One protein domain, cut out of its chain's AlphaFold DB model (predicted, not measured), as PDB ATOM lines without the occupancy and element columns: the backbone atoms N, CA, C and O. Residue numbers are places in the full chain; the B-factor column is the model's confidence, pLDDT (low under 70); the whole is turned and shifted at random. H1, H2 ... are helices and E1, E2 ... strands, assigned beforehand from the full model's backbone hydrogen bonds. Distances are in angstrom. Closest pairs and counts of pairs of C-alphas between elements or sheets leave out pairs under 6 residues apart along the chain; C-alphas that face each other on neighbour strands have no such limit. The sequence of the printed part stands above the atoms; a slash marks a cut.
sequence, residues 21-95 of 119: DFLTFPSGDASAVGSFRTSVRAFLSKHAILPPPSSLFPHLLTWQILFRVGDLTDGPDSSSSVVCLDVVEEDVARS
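What this domain is: This is residues 21 to 95 of the 119 residues of an uncharacterized protein of Davidia involucrata (UniProt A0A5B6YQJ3). A long hairpin of two antiparallel strands, E1 and E2, makes the longest axis of a flat, loose shape. The single short helix H1 sits to one side of the hairpin, its last residue, His 47, coming nearest to E1 at Ile 65, while residues 21 to 35 make a long loop before H1 on the same side of the hairpin, and at the hairpin's turn residues 72 to 77 stick out free. The printed part has 75 residues with one named helix and two named strands, in the order H1, E1, E2 along the chain; the sheet's order is E1 - E2, antiparallel. The class is mixed, helices and strands, with 32 residues, under half, in named elements. The whole is loose, with a radius of gyration of the C-alphas of 15.8 A, and spans 49 by 34 by 12 A.

How they stand to each other: Residues 21 to 35 hold no named element and lead to H1, residues 36 to 47. In H1 each O i to N i+4 pair is within hydrogen-bond range. A long link of 12 residues leads from H1 to E1, residues 60 to 69. H1 and E1 have 3 pairs of C-alphas within 8 A; the closest C-alphas are those of His 47 and Ile 65, 6.2 A apart, and the centres are 12.6 A apart. E2, residues 81 to 90, forms a hairpin with E1. They are antiparallel neighbours, with 160 degrees between their N-to-C directions. C-alphas 60 and 90 face each other at 4.6 A, and C-alphas 69 and 81 at 5.0 A. N 61 and O 89 are within hydrogen-bond range at 2.7 A, as are N 83 and O 67 at 2.8 A. H1 and E2 are apart.

Where its parts are: H1 runs from Phe 36, with its C-alpha at (113.445, 138.521, 94.309), to His 47, and measures 16.4 A from first to last C-alpha. E1 runs from Leu 60, with its C-alpha at (129.905, 132.187, 91.967), to Val 69, over 27.6 A. E2 runs from Ser 81 to Glu 90, with its last C-alpha at (126.396, 134.790, 90.604), over 29.3 A.

The domain as a whole: The two C-alphas farthest apart are those of Pro 76 and Ser 95, at 49.7 A. The C-alphas of the first and last printed residues, Asp 21 and Ser 95, are 33.9 A apart. The printed part has no cut. The links H1 to E1 and E1 to E2, the latter of 11 residues, are long. The mean pLDDT of the printed part is 75.6, and 20 residues are under 70: residues 28 to 32, 53 to 55, 70 to 80, and 95.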
ATOM      1  N   ASP A  21     113.859 119.933 108.105       84.69
ATOM      2  CA  ASP A  21     113.248 118.694 107.622       84.69
ATOM      3  C   ASP A  21     112.969 118.775 106.118       84.69
ATOM      4  O   ASP A  21     112.360 119.737 105.662       84.69
ATOM      5  N   PHE A  22     113.401 117.785 105.335       85.81
ATOM      6  CA  PHE A  22     113.267 117.847 103.877       85.81
ATOM      7  C   PHE A  22     111.811 117.877 103.384       85.81
ATOM      8  O   PHE A  22     111.534 118.490 102.358       85.81
ATOM      9  N   LEU A  23     110.882 117.215 104.086       83.88
ATOM     10  CA  LEU A  23     109.504 117.027 103.612       83.88
ATOM     11  C   LEU A  23     108.559 118.133 104.076       83.88
ATOM     12  O   LEU A  23     107.529 118.364 103.448       83.88
ATOM     13  N   THR A  24     108.893 118.804 105.174       83.69
ATOM     14  CA  THR A  24     108.048 119.857 105.759       83.69
ATOM     15  C   THR A  24     108.616 121.260 105.561       83.69
ATOM     16  O   THR A  24     108.009 122.238 106.004       83.69
ATOM     17  N   PHE A  25     109.769 121.390 104.901       83.56
ATOM     18  CA  PHE A  25     110.390 122.675 104.615       83.56
ATOM     19  C   PHE A  25     109.877 123.307 103.308       83.56
ATOM     20  O   PHE A  25     109.788 122.618 102.292       83.56
ATOM     21  N   PRO A  26     109.656 124.635 103.275       80.19
ATOM     22  CA  PRO A  26     109.647 125.563 104.408       80.19
ATOM     23  C   PRO A  26     108.312 125.496 105.169       80.19
ATOM     24  O   PRO A  26     107.245 125.574 104.572       80.19
ATOM     25  N   SER A  27     108.353 125.407 106.500       70.81
ATOM     26  CA  SER A  27     107.154 125.173 107.325       70.81
ATOM     27  C   SER A  27     106.314 126.433 107.606       70.81
ATOM     28  O   SER A  27     105.689 126.538 108.658       70.81
ATOM     29  N   GLY A  28     106.309 127.421 106.708       68.25
ATOM     30  CA  GLY A  28     105.522 128.642 106.883       68.25
ATOM     31  C   GLY A  28     105.428 129.509 105.632       68.25
ATOM     32  O   GLY A  28     106.282 129.445 104.746       68.25
ATOM     33  N   ASP A  29     104.402 130.358 105.601       60.94
ATOM     34  CA  ASP A  29     104.138 131.293 104.509       60.94
ATOM     35  C   ASP A  29     105.144 132.453 104.548       60.94
ATOM     36  O   ASP A  29     104.943 133.486 105.190       60.94
ATOM     37  N   ALA A  30     106.277 132.279 103.872       64.44
ATOM     38  CA  ALA A  30     107.241 133.351 103.682       64.44
ATOM     39  C   ALA A  30     106.729 134.309 102.596       64.44
ATOM     40  O   ALA A  30     106.980 134.118 101.407       64.44
ATOM     41  N   SER A  31     106.019 135.364 103.004       65.56
ATOM     42  CA  SER A  31     105.738 136.482 102.101       65.56
ATOM     43  C   SER A  31     107.041 137.235 101.831       65.56
ATOM     44  O   SER A  31     107.588 137.915 102.702       65.56
ATOM     45  N   ALA A  32     107.580 137.052 100.629       68.00
ATOM     46  CA  ALA A  32     108.768 137.742 100.158       68.00
ATOM     47  C   ALA A  32     108.472 139.245 100.024       68.00
ATOM     48  O   ALA A  32     107.776 139.676  99.107       68.00
ATOM     49  N   VAL A  33     108.997 140.052 100.947       71.69
ATOM     50  CA  VAL A  33     108.924 141.515 100.866       71.69
ATOM     51  C   VAL A  33     110.173 142.025 100.145       71.69
ATOM     52  O   VAL A  33     111.290 141.832 100.626       71.69
ATOM     53  N   GLY A  34     109.993 142.679  98.994       75.94
ATOM     54  CA  GLY A  34     111.074 143.302  98.222       75.94
ATOM     55  C   GLY A  34     111.414 142.583  96.913       75.94
ATOM     56  O   GLY A  34     110.628 141.792  96.398       75.94
ATOM     57  N   SER A  35     112.577 142.903  96.333       81.00
ATOM     58  CA  SER A  35     113.032 142.261  95.095       81.00
ATOM     59  C   SER A  35     113.350 140.783  95.319       81.00
ATOM     60  O   SER A  35     113.801 140.399  96.400       81.00
ATOM     61  N   PHE A  36     113.192 139.966  94.269       79.00
ATOM     62  CA  PHE A  36     113.445 138.521  94.309       79.00
ATOM     63  C   PHE A  36     114.768 138.182  95.005       79.00
ATOM     64  O   PHE A  36     114.790 137.383  95.936       79.00
ATOM     65  N   ARG A  37     115.865 138.845  94.626       77.06
ATOM     66  CA  ARG A  37     117.178 138.599  95.237       77.06
ATOM     67  C   ARG A  37     117.276 138.998  96.690       77.06
ATOM     68  O   ARG A  37     117.941 138.302  97.448       77.06
ATOM     69  N   THR A  38     116.648 140.101  97.086       81.94
ATOM     70  CA  THR A  38     116.650 140.513  98.493       81.94
ATOM     71  C   THR A  38     115.969 139.441  99.333       81.94
ATOM     72  O   THR A  38     116.495 139.034 100.366       81.94
ATOM     73  N   SER A  39     114.847 138.915  98.841       84.06
ATOM     74  CA  SER A  39     114.119 137.834  99.497       84.06
ATOM     75  C   SER A  39     114.895 136.514  99.490       84.06
ATOM     76  O   SER A  39     114.986 135.874 100.535       84.06
ATOM     77  N   VAL A  40     115.525 136.131  98.370       82.81
ATOM     78  CA  VAL A  40     116.378 134.929  98.287       82.81
ATOM     79  C   VAL A  40     117.572 135.043  99.233       82.81
ATOM     80  O   VAL A  40     117.831 134.124 100.000       82.81
ATOM     81  N   ARG A  41     118.270 136.182  99.253       83.50
ATOM     82  CA  ARG A  41     119.405 136.413 100.154       83.50
ATOM     83  C   ARG A  41     118.974 136.363 101.620       83.50
ATOM     84  O   ARG A  41     119.661 135.739 102.425       83.50
ATOM     85  N   ALA A  42     117.846 136.983 101.971       86.19
ATOM     86  CA  ALA A  42     117.303 136.918 103.326       86.19
ATOM     87  C   ALA A  42     116.968 135.472 103.722       86.19
ATOM     88  O   ALA A  42     117.350 135.020 104.800       86.19
ATOM     89  N   PHE A  43     116.340 134.715 102.822       87.31
ATOM     90  CA  PHE A  43     116.058 133.298 103.020       87.31
ATOM     91  C   PHE A  43     117.336 132.464 103.218       87.31
ATOM     92  O   PHE A  43     117.454 131.738 104.205       87.31
ATOM     93  N   LEU A  44     118.331 132.614 102.339       86.94
ATOM     94  CA  LEU A  44     119.596 131.879 102.425       86.94
ATOM     95  C   LEU A  44     120.386 132.249 103.683       86.94
ATOM     96  O   LEU A  44     120.915 131.364 104.342       86.94
ATOM     97  N   SER A  45     120.390 133.515 104.100       85.88
ATOM     98  CA  SER A  45     121.045 133.921 105.353       85.88
ATOM     99  C   SER A  45     120.451 133.260 106.602       85.88
ATOM    100  O   SER A  45     121.141 133.128 107.611       85.88
ATOM    101  N   LYS A  46     119.181 132.837 106.537       86.06
ATOM    102  CA  LYS A  46     118.472 132.187 107.642       86.06
ATOM    103  C   LYS A  46     118.614 130.664 107.622       86.06
ATOM    104  O   LYS A  46     118.630 130.051 108.685       86.06
ATOM    105  N   HIS A  47     118.681 130.059 106.436       86.69
ATOM    106  CA  HIS A  47     118.574 128.604 106.270       86.69
ATOM    107  C   HIS A  47     119.820 127.930 105.686       86.69
ATOM    108  O   HIS A  47     119.911 126.705 105.739       86.69
ATOM    109  N   ALA A  48     120.760 128.695 105.134       88.62
ATOM    110  CA  ALA A  48     121.929 128.180 104.441       88.62
ATOM    111  C   ALA A  48     123.235 128.572 105.139       88.62
ATOM    112  O   ALA A  48     123.331 129.560 105.867       88.62
ATOM    113  N   ILE A  49     124.272 127.787 104.870       85.88
ATOM    114  CA  ILE A  49     125.645 128.044 105.294       85.88
ATOM    115  C   ILE A  49     126.447 128.419 104.050       85.88
ATOM    116  O   ILE A  49     126.261 127.831 102.985       85.88
ATOM    117  N   LEU A  50     127.357 129.383 104.185       79.31
ATOM    118  CA  LEU A  50     128.362 129.675 103.165       79.31
ATOM    119  C   LEU A  50     129.537 128.696 103.344       79.31
ATOM    120  O   LEU A  50     130.269 128.812 104.335       79.31
ATOM    121  N   PRO A  51     129.724 127.713 102.444       71.06
ATOM    122  CA  PRO A  51     130.923 126.902 102.434       71.06
ATOM    123  C   PRO A  51     132.144 127.783 102.117       71.06
ATOM    124  O   PRO A  51     132.004 128.887 101.577       71.06
ATOM    125  N   PRO A  52     133.363 127.318 102.444       71.75
ATOM    126  CA  PRO A  52     134.583 128.016 102.060       71.75
ATOM    127  C   PRO A  52     134.580 128.325 100.555       71.75
ATOM    128  O   PRO A  52     134.193 127.456  99.767       71.75
ATOM    129  N   PRO A  53     135.002 129.533 100.141       65.62
ATOM    130  CA  PRO A  53     134.957 129.934  98.743       65.62
ATOM    131  C   PRO A  53     135.772 128.959  97.893       65.62
ATOM    132  O   PRO A  53     136.960 128.736  98.144       65.62
ATOM    133  N   SER A  54     135.130 128.370  96.885       62.59
ATOM    134  CA  SER A  54     135.819 127.529  95.916       62.59
ATOM    135  C   SER A  54     136.626 128.425  94.971       62.59
ATOM    136  O   SER A  54     136.119 129.391  94.402       62.59
ATOM    137  N   SER A  55     137.917 128.137  94.809       60.94
ATOM    138  CA  SER A  55     138.802 128.938  93.949       60.94
ATOM    139  C   SER A  55     138.503 128.785  92.454       60.94
ATOM    140  O   SER A  55     138.987 129.581  91.654       60.94
ATOM    141  N   LEU A  56     137.708 127.777  92.074       70.31
ATOM    142  CA  LEU A  56     137.409 127.435  90.682       70.31
ATOM    143  C   LEU A  56     136.433 128.415  90.021       70.31
ATOM    144  O   LEU A  56     136.551 128.671  88.825       70.31
ATOM    145  N   PHE A  57     135.507 128.994  90.787       71.81
ATOM    146  CA  PHE A  57     134.493 129.907  90.264       71.81
ATOM    147  C   PHE A  57     134.427 131.179  91.110       71.81
ATOM    148  O   PHE A  57     133.532 131.339  91.936       71.81
ATOM    149  N   PRO A  58     135.368 132.121  90.913       72.62
ATOM    150  CA  PRO A  58     135.454 133.332  91.728       72.62
ATOM    151  C   PRO A  58     134.197 134.212  91.663       72.62
ATOM    152  O   PRO A  58     133.958 135.003  92.561       72.62
ATOM    153  N   HIS A  59     133.407 134.109  90.602       76.62
ATOM    154  CA  HIS A  59     132.185 134.885  90.403       76.62
ATOM    155  C   HIS A  59     130.929 134.138  90.870       76.62
ATOM    156  O   HIS A  59     129.839 134.653  90.670       76.62
ATOM    157  N   LEU A  60     131.047 132.943  91.458       78.38
ATOM    158  CA  LEU A  60     129.905 132.187  91.967       78.38
ATOM    159  C   LEU A  60     129.960 132.112  93.494       78.38
ATOM    160  O   LEU A  60     130.969 131.740  94.091       78.38
ATOM    161  N   LEU A  61     128.843 132.448  94.124       80.12
ATOM    162  CA  LEU A  61     128.569 132.236  95.534       80.12
ATOM    163  C   LEU A  61     127.717 130.980  95.653       80.12
ATOM    164  O   LEU A  61     126.618 130.905  95.113       80.12
ATOM    165  N   THR A  62     128.224 129.972  96.350       85.06
ATOM    166  CA  THR A  62     127.454 128.762  96.649       85.06
ATOM    167  C   THR A  62     126.913 128.873  98.061       85.06
ATOM    168  O   THR A  62     127.670 129.156  98.982       85.06
ATOM    169  N   TRP A  63     125.621 128.648  98.239       87.19
ATOM    170  CA  TRP A  63     124.963 128.535  99.534       87.19
ATOM    171  C   TRP A  63     124.509 127.099  99.718       87.19
ATOM    172  O   TRP A  63     123.956 126.515  98.794       87.19
ATOM    173  N   GLN A  64     124.709 126.540 100.904       87.31
ATOM    174  CA  GLN A  64     124.376 125.148 101.169       87.31
ATOM    175  C   GLN A  64     123.278 125.049 102.222       87.31
ATOM    176  O   GLN A  64     123.464 125.493 103.358       87.31
ATOM    177  N   ILE A  65     122.143 124.453 101.858       88.25
ATOM    178  CA  ILE A  65     121.079 124.094 102.797       88.25
ATOM    179  C   ILE A  65     121.171 122.595 103.063       88.25
ATOM    180  O   ILE A  65     121.167 121.780 102.143       88.25
ATOM    181  N   LEU A  66     121.263 122.240 104.340       86.88
ATOM    182  CA  LEU A  66     121.315 120.856 104.790       86.88
ATOM    183  C   LEU A  66     119.940 120.455 105.316       86.88
ATOM    184  O   LEU A  66     119.397 121.101 106.217       86.88
ATOM    185  N   PHE A  67     119.409 119.373 104.765       86.56
ATOM    186  CA  PHE A  67     118.131 118.805 105.147       86.56
ATOM    187  C   PHE A  67     118.319 117.450 105.796       86.56
ATOM    188  O   PHE A  67     119.052 116.612 105.276       86.56
ATOM    189  N   ARG A  68     117.617 117.200 106.895       83.75
ATOM    190  CA  ARG A  68     117.457 115.841 107.413       83.75
ATOM    191  C   ARG A  68     116.352 115.126 106.630       83.75
ATOM    192  O   ARG A  68     115.313 115.713 106.328       83.75
ATOM    193  N   VAL A  69     116.585 113.857 106.325       78.31
ATOM    194  CA  VAL A  69     115.633 112.933 105.707       78.31
ATOM    195  C   VAL A  69     115.524 111.712 106.613       78.31
ATOM    196  O   VAL A  69     116.498 110.982 106.807       78.31
ATOM    197  N   GLY A  70     114.331 111.499 107.166       67.31
ATOM    198  CA  GLY A  70     114.000 110.328 107.976       67.31
ATOM    199  C   GLY A  70     113.649 110.668 109.422       67.31
ATOM    200  O   GLY A  70     114.524 111.055 110.193       67.31
ATOM    201  N   ASP A  71     112.369 110.471 109.753       61.84
ATOM    202  CA  ASP A  71     111.841 110.320 111.117       61.84
ATOM    203  C   ASP A  71     110.503 109.542 111.116       61.84
ATOM    204  O   ASP A  71     109.528 109.949 111.736       61.84
ATOM    205  N   LEU A  72     110.379 108.471 110.316       54.91
ATOM    206  CA  LEU A  72     109.083 107.781 110.162       54.91
ATOM    207  C   LEU A  72     109.056 106.303 110.556       54.91
ATOM    208  O   LEU A  72     107.965 105.743 110.613       54.91
ATOM    209  N   THR A  73     110.179 105.675 110.908       50.38
ATOM    210  CA  THR A  73     110.156 104.323 111.494       50.38
ATOM    211  C   THR A  73     111.345 104.098 112.420       50.38
ATOM    212  O   THR A  73     112.477 103.973 111.954       50.38
ATOM    213  N   ASP A  74     111.054 104.028 113.720       50.66
ATOM    214  CA  ASP A  74     111.962 103.655 114.802       50.66
ATOM    215  C   ASP A  74     112.631 102.297 114.538       50.66
ATOM    216  O   ASP A  74     112.009 101.237 114.623       50.66
ATOM    217  N   GLY A  75     113.931 102.328 114.261       53.97
ATOM    218  CA  GLY A  75     114.819 101.179 114.353       53.97
ATOM    219  C   GLY A  75     116.170 101.644 114.904       53.97
ATOM    220  O   GLY A  75     116.647 102.702 114.496       53.97
ATOM    221  N   PRO A  76     116.823 100.896 115.811       54.66
ATOM    222  CA  PRO A  76     118.058 101.331 116.476       54.66
ATOM    223  C   PRO A  76     119.250 101.588 115.528       54.66
ATOM    224  O   PRO A  76     120.253 102.149 115.964       54.66
ATOM    225  N   ASP A  77     119.114 101.249 114.241       53.03
ATOM    226  CA  ASP A  77     120.151 101.358 113.210       53.03
ATOM    227  C   ASP A  77     119.830 102.368 112.088       53.03
ATOM    228  O   ASP A  77     120.591 102.482 111.125       53.03
ATOM    229  N   SER A  78     118.727 103.126 112.162       55.28
ATOM    230  CA  SER A  78     118.391 104.103 111.115       55.28
ATOM    231  C   SER A  78     119.258 105.363 111.234       55.28
ATOM    232  O   SER A  78     118.952 106.299 111.976       55.28
ATOM    233  N   SER A  79     120.365 105.405 110.491       55.59
ATOM    234  CA  SER A  79     121.152 106.624 110.301       55.59
ATOM    235  C   SER A  79     120.307 107.678 109.579       55.59
ATOM    236  O   SER A  79     119.945 107.488 108.418       55.59
ATOM    237  N   SER A  80     120.001 108.789 110.255       63.41
ATOM    238  CA  SER A  80     119.355 109.954 109.635       63.41
ATOM    239  C   SER A  80     120.147 110.371 108.392       63.41
ATOM    240  O   SER A  80     121.335 110.694 108.485       63.41
ATOM    241  N   SER A  81     119.503 110.296 107.228       75.44
ATOM    242  CA  SER A  81     120.115 110.669 105.954       75.44
ATOM    243  C   SER A  81     120.096 112.189 105.826       75.44
ATOM    244  O   SER A  81     119.151 112.837 106.272       75.44
ATOM    245  N   VAL A  82     121.135 112.780 105.237       81.12
ATOM    246  CA  VAL A  82     121.207 114.233 105.033       81.12
ATOM    247  C   VAL A  82     121.222 114.523 103.540       81.12
ATOM    248  O   VAL A  82     122.082 114.022 102.824       81.12
ATOM    249  N   VAL A  83     120.284 115.348 103.079       84.81
ATOM    250  CA  VAL A  83     120.256 115.872 101.711       84.81
ATOM    251  C   VAL A  83     120.861 117.265 101.703       84.81
ATOM    252  O   VAL A  83     120.536 118.114 102.530       84.81
ATOM    253  N   CYS A  84     121.753 117.493 100.751       86.56
ATOM    254  CA  CYS A  84     122.416 118.764 100.547       86.56
ATOM    255  C   CYS A  84     121.829 119.463  99.319       86.56
ATOM    256  O   CYS A  84     121.853 118.902  98.225       86.56
ATOM    257  N   LEU A  85     121.327 120.682  99.498       86.94
ATOM    258  CA  LEU A  85     120.910 121.557  98.409       86.94
ATOM    259  C   LEU A  85     121.921 122.689  98.260       86.94
ATOM    260  O   LEU A  85     122.013 123.563  99.125       86.94
ATOM    261  N   ASP A  86     122.633 122.686  97.138       86.56
ATOM    262  CA  ASP A  86     123.530 123.771  96.762       86.56
ATOM    263  C   ASP A  86     122.773 124.785  95.895       86.56
ATOM    264  O   ASP A  86     122.281 124.472  94.811       86.56
ATOM    265  N   VAL A  87     122.685 126.020  96.378       85.50
ATOM    266  CA  VAL A  87     122.132 127.165  95.655       85.50
ATOM    267  C   VAL A  87     123.295 128.008  95.157       85.50
ATOM    268  O   VAL A  87     124.029 128.605  95.945       85.50
ATOM    269  N   VAL A  88     123.478 128.046  93.842       83.75
ATOM    270  CA  VAL A  88     124.562 128.791  93.198       83.75
ATOM    271  C   VAL A  88     124.018 130.128  92.703       83.75
ATOM    272  O   VAL A  88     123.165 130.170  91.822       83.75
ATOM    273  N   GLU A  89     124.508 131.220  93.283       80.19
ATOM    274  CA  GLU A  89     124.230 132.591  92.859       80.19
ATOM    275  C   GLU A  89     125.476 133.184  92.191       80.19
ATOM    276  O   GLU A  89     126.600 132.941  92.624       80.19
ATOM    277  N   GLU A  90     125.301 133.993  91.153       80.12
ATOM    278  CA  GLU A  90     126.396 134.790  90.604       80.12
ATOM    279  C   GLU A  90     126.671 136.022  91.488       80.12
ATOM    280  O   GLU A  90     125.769 136.794  91.828       80.12
ATOM    281  N   ASP A  91     127.935 136.236  91.850       76.25
ATOM    282  CA  ASP A  91     128.387 137.444  92.529       76.25
ATOM    283  C   ASP A  91     128.410 138.619  91.551       76.25
ATOM    284  O   ASP A  91     129.379 138.858  90.827       76.25
ATOM    285  N   VAL A  92     127.329 139.391  91.572       73.50
ATOM    286  CA  VAL A  92     127.158 140.601  90.762       73.50
ATOM    287  C   VAL A  92     128.299 141.602  90.947       73.50
ATOM    288  O   VAL A  92     128.677 142.254  89.980       73.50
ATOM    289  N   ALA A  93     128.895 141.708  92.143       71.94
ATOM    290  CA  ALA A  93     130.001 142.643  92.370       71.94
ATOM    291  C   ALA A  93     131.270 142.248  91.595       71.94
ATOM    292  O   ALA A  93     132.161 143.072  91.389       71.94
ATOM    293  N   ARG A  94     131.358 140.984  91.170       71.81
ATOM    294  CA  ARG A  94     132.504 140.400  90.463       71.81
ATOM    295  C   ARG A  94     132.154 139.944  89.044       71.81
ATOM    296  O   ARG A  94     133.040 139.473  88.329       71.81
ATOM    297  N   SER A  95     130.892 140.078  88.645       69.62
ATOM    298  CA  SER A  95     130.392 139.712  87.325       69.62
ATOM    299  C   SER A  95     130.682 140.799  86.287       69.62
ATOM    300  O   SER A  95     130.848 141.976  86.603       69.62
TER     301      SER A  95